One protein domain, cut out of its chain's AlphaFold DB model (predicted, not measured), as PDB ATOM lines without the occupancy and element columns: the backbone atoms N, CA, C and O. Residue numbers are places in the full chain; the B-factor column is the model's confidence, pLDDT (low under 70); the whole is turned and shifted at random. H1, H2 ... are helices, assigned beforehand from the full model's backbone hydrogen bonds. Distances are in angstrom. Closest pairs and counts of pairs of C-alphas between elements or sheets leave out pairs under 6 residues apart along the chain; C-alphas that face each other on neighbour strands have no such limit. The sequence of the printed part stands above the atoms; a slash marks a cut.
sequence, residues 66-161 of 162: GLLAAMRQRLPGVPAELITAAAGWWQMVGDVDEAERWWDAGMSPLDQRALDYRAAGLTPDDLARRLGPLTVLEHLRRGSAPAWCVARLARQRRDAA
ATOM      1  N   GLY A  66     197.749  95.682  74.767       94.12
ATOM      2  CA  GLY A  66     199.050  96.184  74.332       94.12
ATOM      3  C   GLY A  66     199.813  96.843  75.480       94.12
ATOM      4  O   GLY A  66     200.942  96.444  75.780       94.12
ATOM      5  N   LEU A  67     199.166  97.770  76.196       94.00
ATOM      6  CA  LEU A  67     199.739  98.408  77.387       94.00
ATOM      7  C   LEU A  67     200.076  97.375  78.468       94.00
ATOM      8  O   LEU A  67     201.174  97.402  79.024       94.00
ATOM      9  N   LEU A  68     199.184  96.415  78.729       94.69
ATOM     10  CA  LEU A  68     199.446  95.340  79.694       94.69
ATOM     11  C   LEU A  68     200.693  94.523  79.336       94.69
ATOM     12  O   LEU A  68     201.496  94.203  80.217       94.69
ATOM     13  N   ALA A  69     200.857  94.162  78.062       94.69
ATOM     14  CA  ALA A  69     202.010  93.402  77.593       94.69
ATOM     15  C   ALA A  69     203.312  94.207  77.734       94.69
ATOM     16  O   ALA A  69     204.280  93.698  78.307       94.69
ATOM     17  N   ALA A  70     203.308  95.470  77.300       96.38
ATOM     18  CA  ALA A  70     204.463  96.359  77.394       96.38
ATOM     19  C   ALA A  70     204.891  96.588  78.857       96.38
ATOM     20  O   ALA A  70     206.070  96.481  79.208       96.38
ATOM     21  N   MET A  71     203.927  96.804  79.758       95.94
ATOM     22  CA  MET A  71     204.204  96.979  81.185       95.94
ATOM     23  C   MET A  71     204.741  95.702  81.836       95.94
ATOM     24  O   MET A  71     205.690  95.778  82.614       95.94
ATOM     25  N   ARG A  72     204.201  94.522  81.499       95.00
ATOM     26  CA  ARG A  72     204.717  93.231  81.997       95.00
ATOM     27  C   ARG A  72     206.158  92.975  81.578       95.00
ATOM     28  O   ARG A  72     206.925  92.435  82.370       95.00
ATOM     29  N   GLN A  73     206.525  93.362  80.360       95.50
ATOM     30  CA  GLN A  73     207.896  93.222  79.879       95.50
ATOM     31  C   GLN A  73     208.871  94.102  80.675       95.50
ATOM     32  O   GLN A  73     209.973  93.661  81.000       95.50
ATOM     33  N   ARG A  74     208.463  95.331  81.013       94.38
ATOM     34  CA  ARG A  74     209.288  96.299  81.756       94.38
ATOM     35  C   ARG A  74     209.307  96.057  83.268       94.38
ATOM     36  O   ARG A  74     210.265  96.446  83.930       94.38
ATOM     37  N   LEU A  75     208.270  95.426  83.817       94.75
ATOM     38  CA  LEU A  75     208.081  95.203  85.254       94.75
ATOM     39  C   LEU A  75     207.949  93.706  85.590       94.75
ATOM     40  O   LEU A  75     206.903  93.269  86.087       94.75
ATOM     41  N   PRO A  76     208.999  92.897  85.346       92.81
ATOM     42  CA  PRO A  76     208.958  91.483  85.681       92.81
ATOM     43  C   PRO A  76     208.786  91.304  87.196       92.81
ATOM     44  O   PRO A  76     209.514  91.887  87.997       92.81
ATOM     45  N   GLY A  77     207.812  90.483  87.590       91.38
ATOM     46  CA  GLY A  77     207.542  90.165  88.996       91.38
ATOM     47  C   GLY A  77     206.613  91.137  89.727       91.38
ATOM     48  O   GLY A  77     206.297  90.892  90.890       91.38
ATOM     49  N   VAL A  78     206.128  92.201  89.076       95.19
ATOM     50  CA  VAL A  78     205.065  93.042  89.648       95.19
ATOM     51  C   VAL A  78     203.713  92.312  89.543       95.19
ATOM     52  O   VAL A  78     203.414  91.752  88.486       95.19
ATOM     53  N   PRO A  79     202.887  92.302  90.613       95.56
ATOM     54  CA  PRO A  79     201.559  91.691  90.604       95.56
ATOM     55  C   PRO A  79     200.685  92.155  89.438       95.56
ATOM     56  O   PRO A  79     200.665  93.340  89.091       95.56
ATOM     57  N   ALA A  80     199.933  91.219  88.857       90.25
ATOM     58  CA  ALA A  80     199.108  91.479  87.682       90.25
ATOM     59  C   ALA A  80     198.061  92.565  87.950       90.25
ATOM     60  O   ALA A  80     197.802  93.379  87.076       90.25
ATOM     61  N   GLU A  81     197.525  92.621  89.163       91.12
ATOM     62  CA  GLU A  81     196.522  93.588  89.598       91.12
ATOM     63  C   GLU A  81     197.078  95.015  89.593       91.12
ATOM     64  O   GLU A  81     196.394  95.941  89.159       91.12
ATOM     65  N   LEU A  82     198.337  95.195  90.015       93.50
ATOM     66  CA  LEU A  82     199.008  96.496  89.961       93.50
ATOM     67  C   LEU A  82     199.278  96.914  88.519       93.50
ATOM     68  O   LEU A  82     199.081  98.078  88.184       93.50
ATOM     69  N   ILE A  83     199.681  95.975  87.660       94.94
ATOM     70  CA  ILE A  83     199.884  96.252  86.233       94.94
ATOM     71  C   ILE A  83     198.552  96.598  85.556       94.94
ATOM     72  O   ILE A  83     198.506  97.532  84.765       94.94
ATOM     73  N   THR A  84     197.466  95.894  85.883       93.06
ATOM     74  CA  THR A  84     196.133  96.164  85.336       93.06
ATOM     75  C   THR A  84     195.609  97.521  85.765       93.06
ATOM     76  O   THR A  84     195.188  98.297  84.911       93.06
ATOM     77  N   ALA A  85     195.694  97.841  87.059       91.44
ATOM     78  CA  ALA A  85     195.368  99.179  87.530       91.44
ATOM     79  C   ALA A  85     196.199 100.221  86.770       91.44
ATOM     80  O   ALA A  85     195.651 101.215  86.297       91.44
ATOM     81  N   ALA A  86     197.492  99.938  86.577       93.75
ATOM     82  CA  ALA A  86     198.411 100.877  85.971       93.75
ATOM     83  C   ALA A  86     198.197 101.140  84.486       93.75
ATOM     84  O   ALA A  86     198.149 102.291  84.051       93.75
ATOM     85  N   ALA A  87     197.967 100.092  83.712       94.12
ATOM     86  CA  ALA A  87     197.594 100.241  82.318       94.12
ATOM     87  C   ALA A  87     196.258 101.004  82.172       94.12
ATOM     88  O   ALA A  87     196.093 101.763  81.218       94.12
ATOM     89  N   GLY A  88     195.360 100.909  83.163       91.25
ATOM     90  CA  GLY A  88     194.097 101.649  83.211       91.25
ATOM     91  C   GLY A  88     194.230 103.178  83.261       91.25
ATOM     92  O   GLY A  88     193.339 103.874  82.778       91.25
ATOM     93  N   TRP A  89     195.332 103.729  83.786       90.00
ATOM     94  CA  TRP A  89     195.604 105.170  83.667       90.00
ATOM     95  C   TRP A  89     196.472 105.519  82.465       90.00
ATOM     96  O   TRP A  89     196.267 106.572  81.866       90.00
ATOM     97  N   TRP A  90     197.393 104.646  82.058       94.94
ATOM     98  CA  TRP A  90     198.209 104.886  80.865       94.94
ATOM     99  C   TRP A  90     197.386 104.939  79.579       94.94
ATOM    100  O   TRP A  90     197.685 105.773  78.731       94.94
ATOM    101  N   GLN A  91     196.288 104.184  79.488       92.88
ATOM    102  CA  GLN A  91     195.337 104.302  78.373       92.88
ATOM    103  C   GLN A  91     194.677 105.693  78.286       92.88
ATOM    104  O   GLN A  91     194.244 106.102  77.215       92.88
ATOM    105  N   MET A  92     194.607 106.445  79.396       90.88
ATOM    106  CA  MET A  92     194.138 107.839  79.384       90.88
ATOM    107  C   MET A  92     195.241 108.819  78.966       90.88
ATOM    108  O   MET A  92     194.948 109.928  78.522       90.88
ATOM    109  N   VAL A  93     196.510 108.436  79.132       92.31
ATOM    110  CA  VAL A  93     197.658 109.249  78.715       92.31
ATOM    111  C   VAL A  93     197.832 109.187  77.203       92.31
ATOM    112  O   VAL A  93     198.124 110.224  76.613       92.31
ATOM    113  N   GLY A  94     197.661 108.016  76.588       91.62
ATOM    114  CA  GLY A  94     197.840 107.812  75.152       91.62
ATOM    115  C   GLY A  94     197.870 106.335  74.763       91.62
ATOM    116  O   GLY A  94     197.430 105.470  75.520       91.62
ATOM    117  N   ASP A  95     198.399 106.061  73.573       94.44
ATOM    118  CA  ASP A  95     198.668 104.704  73.093       94.44
ATOM    119  C   ASP A  95     199.944 104.107  73.724       94.44
ATOM    120  O   ASP A  95     200.642 104.745  74.520       94.44
ATOM    121  N   VAL A  96     200.243 102.850  73.376       96.00
ATOM    122  CA  VAL A  96     201.442 102.142  73.850       96.00
ATOM    123  C   VAL A  96     202.714 102.908  73.484       96.00
ATOM    124  O   VAL A  96     203.559 103.110  74.352       96.00
ATOM    125  N   ASP A  97     202.830 103.392  72.244       96.44
ATOM    126  CA  ASP A  97     204.017 104.112  71.770       96.44
ATOM    127  C   ASP A  97     204.246 105.403  72.568       96.44
ATOM    128  O   ASP A  97     205.375 105.763  72.905       96.44
ATOM    129  N   GLU A  98     203.178 106.131  72.887       94.62
ATOM    130  CA  GLU A  98     203.247 107.316  73.725       94.62
ATOM    131  C   GLU A  98     203.649 106.982  75.159       94.62
ATOM    132  O   GLU A  98     204.531 107.650  75.709       94.62
ATOM    133  N   ALA A  99     203.058 105.944  75.749       96.12
ATOM    134  CA  ALA A  99     203.432 105.478  77.078       96.12
ATOM    135  C   ALA A  99     204.917 105.078  77.138       96.12
ATOM    136  O   ALA A  99     205.634 105.506  78.045       96.12
ATOM    137  N   GLU A 100     205.413 104.358  76.130       96.94
ATOM    138  CA  GLU A 100     206.823 103.981  76.025       96.94
ATOM    139  C   GLU A 100     207.748 105.191  75.960       96.94
ATOM    140  O   GLU A 100     208.729 105.228  76.701       96.94
ATOM    141  N   ARG A 101     207.405 106.232  75.189       97.44
ATOM    142  CA  ARG A 101     208.192 107.478  75.168       97.44
ATOM    143  C   ARG A 101     208.287 108.120  76.550       97.44
ATOM    144  O   ARG A 101     209.360 108.574  76.943       97.44
ATOM    145  N   TRP A 102     207.189 108.164  77.302       97.31
ATOM    146  CA  TRP A 102     207.198 108.694  78.669       97.31
ATOM    147  C   TRP A 102     208.065 107.853  79.615       97.31
ATOM    148  O   TRP A 102     208.782 108.406  80.458       97.31
ATOM    149  N   TRP A 103     208.015 106.528  79.485       97.12
ATOM    150  CA  TRP A 103     208.824 105.617  80.291       97.12
ATOM    151  C   TRP A 103     210.312 105.711  79.949       97.12
ATOM    152  O   TRP A 103     211.152 105.754  80.847       97.12
ATOM    153  N   ASP A 104     210.638 105.819  78.664       96.81
ATOM    154  CA  ASP A 104     212.006 105.967  78.159       96.81
ATOM    155  C   ASP A 104     212.597 107.331  78.530       96.81
ATOM    156  O   ASP A 104     213.787 107.442  78.828       96.81
ATOM    157  N   ALA A 105     211.750 108.359  78.642       96.25
ATOM    158  CA  ALA A 105     212.102 109.651  79.226       96.25
ATOM    159  C   ALA A 105     212.339 109.591  80.753       96.25
ATOM    160  O   ALA A 105     212.716 110.589  81.374       96.25
ATOM    161  N   GLY A 106     212.153 108.421  81.369       95.81
ATOM    162  CA  GLY A 106     212.517 108.124  82.748       95.81
ATOM    163  C   GLY A 106     211.350 108.110  83.733       95.81
ATOM    164  O   GLY A 106     211.595 108.007  84.940       95.81
ATOM    165  N   MET A 107     210.095 108.226  83.286       95.50
ATOM    166  CA  MET A 107     208.963 107.968  84.181       95.50
ATOM    167  C   MET A 107     208.813 106.477  84.471       95.50
ATOM    168  O   MET A 107     209.061 105.625  83.625       95.50
ATOM    169  N   SER A 108     208.384 106.147  85.687       94.38
ATOM    170  CA  SER A 108     208.051 104.760  86.007       94.38
ATOM    171  C   SER A 108     206.730 104.381  85.329       94.38
ATOM    172  O   SER A 108     205.796 105.185  85.376       94.38
ATOM    173  N   PRO A 109     206.580 103.157  84.789       96.19
ATOM    174  CA  PRO A 109     205.277 102.679  84.334       96.19
ATOM    175  C   PRO A 109     204.229 102.614  85.456       96.19
ATOM    176  O   PRO A 109     203.036 102.612  85.187       96.19
ATOM    177  N   LEU A 110     204.644 102.627  86.725       95.12
ATOM    178  CA  LEU A 110     203.729 102.708  87.869       95.12
ATOM    179  C   LEU A 110     203.429 104.151  88.317       95.12
ATOM    180  O   LEU A 110     202.682 104.341  89.272       95.12
ATOM    181  N   ASP A 111     204.018 105.165  87.675       92.56
ATOM    182  CA  ASP A 111     203.793 106.569  88.027       92.56
ATOM    183  C   ASP A 111     202.480 107.077  87.412       92.56
ATOM    184  O   ASP A 111     202.285 107.029  86.199       92.56
ATOM    185  N   GLN A 112     201.584 107.580  88.261       91.56
ATOM    186  CA  GLN A 112     200.266 108.093  87.866       91.56
ATOM    187  C   GLN A 112     200.312 109.553  87.397       91.56
ATOM    188  O   GLN A 112     199.364 110.041  86.786       91.56
ATOM    189  N   ARG A 113     201.420 110.265  87.644       93.50
ATOM    190  CA  ARG A 113     201.537 111.715  87.390       93.50
ATOM    191  C   ARG A 113     201.661 112.076  85.911       93.50
ATOM    192  O   ARG A 113     201.646 113.253  85.558       93.50
ATOM    193  N   ALA A 114     201.778 111.076  85.040       92.25
ATOM    194  CA  ALA A 114     201.871 111.254  83.597       92.25
ATOM    195  C   ALA A 114     200.718 112.088  83.030       92.25
ATOM    196  O   ALA A 114     200.936 112.970  82.197       92.25
ATOM    197  N   LEU A 115     199.502 111.841  83.527       92.06
ATOM    198  CA  LEU A 115     198.308 112.553  83.091       92.06
ATOM    199  C   LEU A 115     198.372 114.039  83.470       92.06
ATOM    200  O   LEU A 115     198.096 114.891  82.630       92.06
ATOM    201  N   ASP A 116     198.822 114.355  84.687       94.31
ATOM    202  CA  ASP A 116     198.990 115.739  85.150       94.31
ATOM    203  C   ASP A 116     200.054 116.484  84.337       94.31
ATOM    204  O   ASP A 116     199.893 117.657  83.995       94.31
ATOM    205  N   TYR A 117     201.155 115.808  84.002       95.50
ATOM    206  CA  TYR A 117     202.229 116.395  83.202       95.50
ATOM    207  C   TYR A 117     201.757 116.690  81.780       95.50
ATOM    208  O   TYR A 117     201.984 117.796  81.281       95.50
ATOM    209  N   ARG A 118     201.034 115.748  81.163       94.00
ATOM    210  CA  ARG A 118     200.396 115.941  79.857       94.00
ATOM    211  C   ARG A 118     199.390 117.090  79.896       94.00
ATOM    212  O   ARG A 118     199.437 117.960  79.033       94.00
ATOM    213  N   ALA A 119     198.519 117.131  80.905       93.94
ATOM    214  CA  ALA A 119     197.520 118.186  81.068       93.94
ATOM    215  C   ALA A 119     198.159 119.574  81.243       93.94
ATOM    216  O   ALA A 119     197.623 120.570  80.760       93.94
ATOM    217  N   ALA A 120     199.335 119.645  81.873       96.06
ATOM    218  CA  ALA A 120     200.119 120.874  81.971       96.06
ATOM    219  C   ALA A 120     200.817 121.275  80.656       96.06
ATOM    220  O   ALA A 120     201.329 122.391  80.563       96.06
ATOM    221  N   GLY A 121     200.844 120.400  79.647       95.81
ATOM    222  CA  GLY A 121     201.475 120.634  78.346       95.81
ATOM    223  C   GLY A 121     202.931 120.170  78.247       95.81
ATOM    224  O   GLY A 121     203.640 120.618  77.348       95.81
ATOM    225  N   LEU A 122     203.398 119.309  79.159       97.00
ATOM    226  CA  LEU A 122     204.705 118.661  79.028       97.00
ATOM    227  C   LEU A 122     204.631 117.502  78.032       97.00
ATOM    228  O   LEU A 122     203.656 116.751  78.006       97.00
ATOM    229  N   THR A 123     205.703 117.326  77.266       96.25
ATOM    230  CA  THR A 123     205.921 116.148  76.421       96.25
ATOM    231  C   THR A 123     207.026 115.258  77.008       96.25
ATOM    232  O   THR A 123     207.809 115.728  77.843       96.25
ATOM    233  N   PRO A 124     207.158 113.994  76.561       96.88
ATOM    234  CA  PRO A 124     208.281 113.142  76.960       96.88
ATOM    235  C   PRO A 124     209.652 113.796  76.729       96.88
ATOM    236  O   PRO A 124     210.507 113.766  77.611       96.88
ATOM    237  N   ASP A 125     209.842 114.472  75.590       96.44
ATOM    238  CA  ASP A 125     211.106 115.141  75.247       96.44
ATOM    239  C   ASP A 125     211.461 116.282  76.208       96.44
ATOM    240  O   ASP A 125     212.636 116.592  76.424       96.44
ATOM    241  N   ASP A 126     210.453 116.926  76.800       97.44
ATOM    242  CA  ASP A 126     210.672 118.003  77.754       97.44
ATOM    243  C   ASP A 126     211.274 117.492  79.068       97.44
ATOM    244  O   ASP A 126     212.051 118.215  79.692       97.44
ATOM    245  N   LEU A 127     211.009 116.243  79.465       97.25
ATOM    246  CA  LEU A 127     211.486 115.671  80.730       97.25
ATOM    247  C   LEU A 127     213.015 115.649  80.853       97.25
ATOM    248  O   LEU A 127     213.548 115.880  81.945       97.25
ATOM    249  N   ALA A 128     213.717 115.419  79.742       96.12
ATOM    250  CA  ALA A 128     215.177 115.388  79.691       96.12
ATOM    251  C   ALA A 128     215.814 116.787  79.587       96.12
ATOM    252  O   ALA A 128     217.020 116.941  79.805       96.12
ATOM    253  N   ARG A 129     215.034 117.830  79.269       96.56
ATOM    254  CA  ARG A 129     215.564 119.191  79.113       96.56
ATOM    255  C   ARG A 129     216.049 119.750  80.444       96.56
ATOM    256  O   ARG A 129     215.442 119.542  81.491       96.56
ATOM    257  N   ARG A 130     217.144 120.512  80.397       96.38
ATOM    258  CA  ARG A 130     217.755 121.129  81.581       96.38
ATOM    259  C   ARG A 130     217.132 122.484  81.921       96.38
ATOM    260  O   ARG A 130     217.184 123.426  81.131       96.38
ATOM    261  N   LEU A 131     216.653 122.611  83.155       95.56
ATOM    262  CA  LEU A 131     216.252 123.865  83.788       95.56
ATOM    263  C   LEU A 131     217.274 124.221  84.878       95.56
ATOM    264  O   LEU A 131     217.081 123.955  86.068       95.56
ATOM    265  N   GLY A 132     218.390 124.824  84.458       91.94
ATOM    266  CA  GLY A 132     219.534 125.099  85.329       91.94
ATOM    267  C   GLY A 132     220.351 123.827  85.606       91.94
ATOM    268  O   GLY A 132     220.755 123.157  84.651       91.94
ATOM    269  N   PRO A 133     220.628 123.477  86.878       95.12
ATOM    270  CA  PRO A 133     221.452 122.313  87.199       95.12
ATOM    271  C   PRO A 133     220.726 120.973  87.010       95.12
ATOM    272  O   PRO A 133     221.411 119.967  86.824       95.12
ATOM    273  N   LEU A 134     219.389 120.973  87.030       97.62
ATOM    274  CA  LEU A 134     218.542 119.779  86.996       97.62
ATOM    275  C   LEU A 134     217.745 119.673  85.693       97.62
ATOM    276  O   LEU A 134     217.476 120.684  85.036       97.62
ATOM    277  N   THR A 135     217.332 118.461  85.342       98.00
ATOM    278  CA  THR A 135     216.333 118.225  84.295       98.00
ATOM    279  C   THR A 135     214.926 118.586  84.773       98.00
ATOM    280  O   THR A 135     214.669 118.735  85.972       98.00
ATOM    281  N   VAL A 136     213.987 118.732  83.838       98.19
ATOM    282  CA  VAL A 136     212.564 118.917  84.156       98.19
ATOM    283  C   VAL A 136     212.062 117.779  85.042       98.19
ATOM    284  O   VAL A 136     211.463 118.041  86.082       98.19
ATOM    285  N   LEU A 137     212.363 116.525  84.694       97.56
ATOM    286  CA  LEU A 137     211.939 115.371  85.489       97.56
ATOM    287  C   LEU A 137     212.497 115.401  86.919       97.56
ATOM    288  O   LEU A 137     211.800 115.046  87.868       97.56
ATOM    289  N   GLU A 138     213.739 115.841  87.100       97.94
ATOM    290  CA  GLU A 138     214.343 115.984  88.427       97.94
ATOM    291  C   GLU A 138     213.658 117.069  89.266       97.94
ATOM    292  O   GLU A 138     213.431 116.858  90.457       97.94
ATOM    293  N   HIS A 139     213.278 118.198  88.662       97.88
ATOM    294  CA  HIS A 139     212.472 119.222  89.337       97.88
ATOM    295  C   HIS A 139     211.101 118.680  89.746       97.88
ATOM    296  O   HIS A 139     210.694 118.830  90.899       97.88
ATOM    297  N   LEU A 140     210.419 117.971  88.844       97.00
ATOM    298  CA  LEU A 140     209.123 117.343  89.125       97.00
ATOM    299  C   LEU A 140     209.215 116.316  90.265       97.00
ATOM    300  O   LEU A 140     208.361 116.277  91.150       97.00
ATOM    301  N   ARG A 141     210.288 115.517  90.311       95.50
ATOM    302  CA  ARG A 141     210.561 114.576  91.415       95.50
ATOM    303  C   ARG A 141     210.839 115.274  92.746       95.50
ATOM    304  O   ARG A 141     210.569 114.691  93.790       95.50
ATOM    305  N   ARG A 142     211.342 116.510  92.719       96.81
ATOM    306  CA  ARG A 142     211.551 117.354  93.907       96.81
ATOM    307  C   ARG A 142     210.312 118.163  94.304       96.81
ATOM    308  O   ARG A 142     210.384 118.935  95.254       96.81
ATOM    309  N   GLY A 143     209.191 117.988  93.602       96.25
ATOM    310  CA  GLY A 143     207.919 118.640  93.918       96.25
ATOM    311  C   GLY A 143     207.712 119.995  93.242       96.25
ATOM    312  O   GLY A 143     206.805 120.730  93.624       96.25
ATOM    313  N   SER A 144     208.521 120.358  92.241       96.69
ATOM    314  CA  SER A 144     208.224 121.539  91.427       96.69
ATOM    315  C   SER A 144     206.924 121.351  90.643       96.69
ATOM    316  O   SER A 144     206.651 120.274  90.116       96.69
ATOM    317  N   ALA A 145     206.138 122.421  90.529       96.88
ATOM    318  CA  ALA A 145     204.879 122.388  89.793       96.88
ATOM    319  C   ALA A 145     205.111 122.172  88.277       96.88
ATOM    320  O   ALA A 145     205.992 122.825  87.700       96.88
ATOM    321  N   PRO A 146     204.298 121.346  87.587       97.19
ATOM    322  CA  PRO A 146     204.398 121.157  86.134       97.19
ATOM    323  C   PRO A 146     204.263 122.463  85.340       97.19
ATOM    324  O   PRO A 146     205.089 122.752  84.475       97.19
ATOM    325  N   ALA A 147     203.300 123.313  85.710       96.69
ATOM    326  CA  ALA A 147     203.093 124.618  85.079       96.69
ATOM    327  C   ALA A 147     204.327 125.535  85.184       96.69
ATOM    328  O   ALA A 147     204.643 126.272  84.248       96.69
ATOM    329  N   TRP A 148     205.072 125.459  86.293       97.25
ATOM    330  CA  TRP A 148     206.325 126.199  86.445       97.25
ATOM    331  C   TRP A 148     207.399 125.690  85.475       97.25
ATOM    332  O   TRP A 148     208.066 126.500  84.826       97.25
ATOM    333  N   CYS A 149     207.535 124.367  85.327       97.81
ATOM    334  CA  CYS A 149     208.487 123.772  84.384       97.81
ATOM    335  C   CYS A 149     208.185 124.221  82.948       97.81
ATOM    336  O   CYS A 149     209.083 124.673  82.238       97.81
ATOM    337  N   VAL A 150     206.910 124.183  82.552       97.81
ATOM    338  CA  VAL A 150     206.443 124.620  81.229       97.81
ATOM    339  C   VAL A 150     206.735 126.101  80.992       97.81
ATOM    340  O   VAL A 150     207.324 126.460  79.971       97.81
ATOM    341  N   ALA A 151     206.413 126.974  81.951       97.00
ATOM    342  CA  ALA A 151     206.705 128.403  81.842       97.00
ATOM    343  C   ALA A 151     208.213 128.676  81.682       97.00
ATOM    344  O   ALA A 151     208.625 129.542  80.901       97.00
ATOM    345  N   ARG A 152     209.056 127.914  82.392       96.88
ATOM    346  CA  ARG A 152     210.520 128.017  82.312       96.88
ATOM    347  C   ARG A 152     211.045 127.564  80.946       96.88
ATOM    348  O   ARG A 152     211.864 128.275  80.363       96.88
ATOM    349  N   LEU A 153     210.540 126.449  80.418       96.81
ATOM    350  CA  LEU A 153     210.869 125.951  79.078       96.81
ATOM    351  C   LEU A 153     210.457 126.945  77.989       96.81
ATOM    352  O   LEU A 153     211.252 127.263  77.106       96.81
ATOM    353  N   ALA A 154     209.240 127.487  78.072       95.31
ATOM    354  CA  ALA A 154     208.745 128.483  77.127       95.31
ATOM    355  C   ALA A 154     209.613 129.751  77.123       95.31
ATOM    356  O   ALA A 154     209.840 130.355  76.075       95.31
ATOM    357  N   ARG A 155     210.137 130.156  78.287       94.56
ATOM    358  CA  ARG A 155     211.090 131.266  78.370       94.56
ATOM    359  C   ARG A 155     212.435 130.925  77.727       94.56
ATOM    360  O   ARG A 155     212.875 131.689  76.882       94.56
ATOM    361  N   GLN A 156     213.024 129.766  78.029       93.50
ATOM    362  CA  GLN A 156     214.278 129.333  77.393       93.50
ATOM    363  C   GLN A 156     214.175 129.260  75.861       93.50
ATOM    364  O   GLN A 156     215.108 129.646  75.168       93.50
ATOM    365  N   ARG A 157     213.039 128.791  75.323       92.62
ATOM    366  CA  ARG A 157     212.800 128.736  73.869       92.62
ATOM    367  C   ARG A 157     212.764 130.131  73.234       92.62
ATOM    368  O   ARG A 157     213.257 130.289  72.127       92.62
ATOM    369  N   ARG A 158     212.209 131.130  73.933       93.12
ATOM    370  CA  ARG A 158     212.221 132.532  73.481       93.12
ATOM    371  C   ARG A 158     213.618 133.140  73.542       93.12
ATOM    372  O   ARG A 158     214.028 133.765  72.576       93.12
ATOM    373  N   ASP A 159     214.340 132.906  74.634       90.88
ATOM    374  CA  ASP A 159     215.698 133.427  74.823       90.88
ATOM    375  C   ASP A 159     216.693 132.837  73.800       90.88
ATOM    376  O   ASP A 159     217.672 133.487  73.465       90.88
ATOM    377  N   ALA A 160     216.451 131.625  73.286       87.44
ATOM    378  CA  ALA A 160     217.274 130.997  72.245       87.44
ATOM    379  C   ALA A 160     216.923 131.432  70.806       87.44
ATOM    380  O   ALA A 160     217.660 131.104  69.879       87.44
ATOM    381  N   ALA A 161     215.780 132.093  70.609       81.56
ATOM    382  CA  ALA A 161     215.291 132.527  69.299       81.56
ATOM    383  C   ALA A 161     215.548 134.018  69.011       81.56
ATOM    384  O   ALA A 161     215.268 134.464  67.897       81.56
TER     385      ALA A 161
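This is residues 66 to 161 of the 162 residues of the protein "Transcriptional regulator" of Amycolatopsis antarctica (UniProt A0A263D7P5). Seven helices, most of them short, are strung along a rod in two groups set end to end. H1, H2 and H3 gather at one end, with H4 following on from the last part of H2 and running nearly the same way; beyond it come H5, H6 and H7, and H7 makes the other tip of the rod. The printed part has 96 residues, with seven named helices in the order H1 to H7 and no named strand, and its class is all helix. It is compact by its radius of gyration of the C-alphas, 14.4 A, yet rod-shaped, with spans of 46 by 22 by 18 A.

H1, residues 66 to 74, touches H2, residues 80 to 93, at a steep tilt of 58 degrees, opposite ways; their closest C-alphas are those of Leu 67 and Ala 87, 5.7 A apart. H1 also touches H3, residues 96 to 104, at a shallow tilt of 26 degrees, the same way, with the C-alphas of Leu 67 and Val 96 closest at 5.4 A. H2 and H3 are close but not clearly touching, about perpendicular at 78 degrees, with Trp 90 and Ala 99 closest, their C-alphas 6.5 A apart. With residues 89 to 93 alone, H2 touches H4, residues 114 to 119, at a shallow tilt of 16 degrees, the same way; the closest C-alphas, of Val 93 and Leu 115, are 5.5 A apart. H3 is close but not clearly touching to H5, residues 124 to 127, with the C-alphas of Trp 102 and Pro 124 closest at 4.9 A. H4 and H5 are apart. H5 and H6, residues 136 to 141, only just touch, and only at the corner by their link, with 3 pairs of C-alphas within 8 A, the closest being Leu 127 and Leu 137 at 4.8 A. In that link, residues 130 to 131 pair with residues 134 to 135, antiparallel. H6 and H7, residues 146 to 159, form a helical hairpin at a shallow tilt of 20 degrees, opposite ways. They only just touch, with 3 pairs of C-alphas within 8 A, H7 by residues 146 to 149 alone; the C-alphas of Val 136 and Cys 149 are closest at 6.3 A. H4 and H7 are close but not clearly touching, the C-alphas of Tyr 117 and Pro 146 being closest at 6.0 A. H1 is apart from H4, H5, H6 and H7. Helix packing is mostly aligned: of the 4 pairs of helices that touch, leaving out H5 and H6, which touch only at the corner, 3 are at a shallow tilt. Every O i to N i+4 pair is within hydrogen-bond range in H1, H3, H4, H6 and H7, against 8 of 10 in H2, while H5 is too short for such a pair.

H1 begins at C-alpha 66, (199.050, 96.184, 74.332), and spans 12.6 A from first to last C-alpha. H2 spans 20.0 A and H3 12.0 A. H4 spans 8.6 A from C-alpha 114 at (201.871, 111.254, 83.597), H5 5.6 A and H6 8.7 A. H7 spans 20.2 A and ends at C-alpha 159, (215.698, 133.427, 74.823).

The two C-alphas farthest apart, of Pro 79 and Ala 161, are 48.1 A apart, and the first and last printed C-alphas, of Gly 66 and Ala 161, are 40.1 A apart. The printed part has no cut. The links H3 to H4 and H5 to H6 are short, the other four are tight, and no link is long. The mean pLDDT of the printed part is 94.8, and no printed residue is under 70.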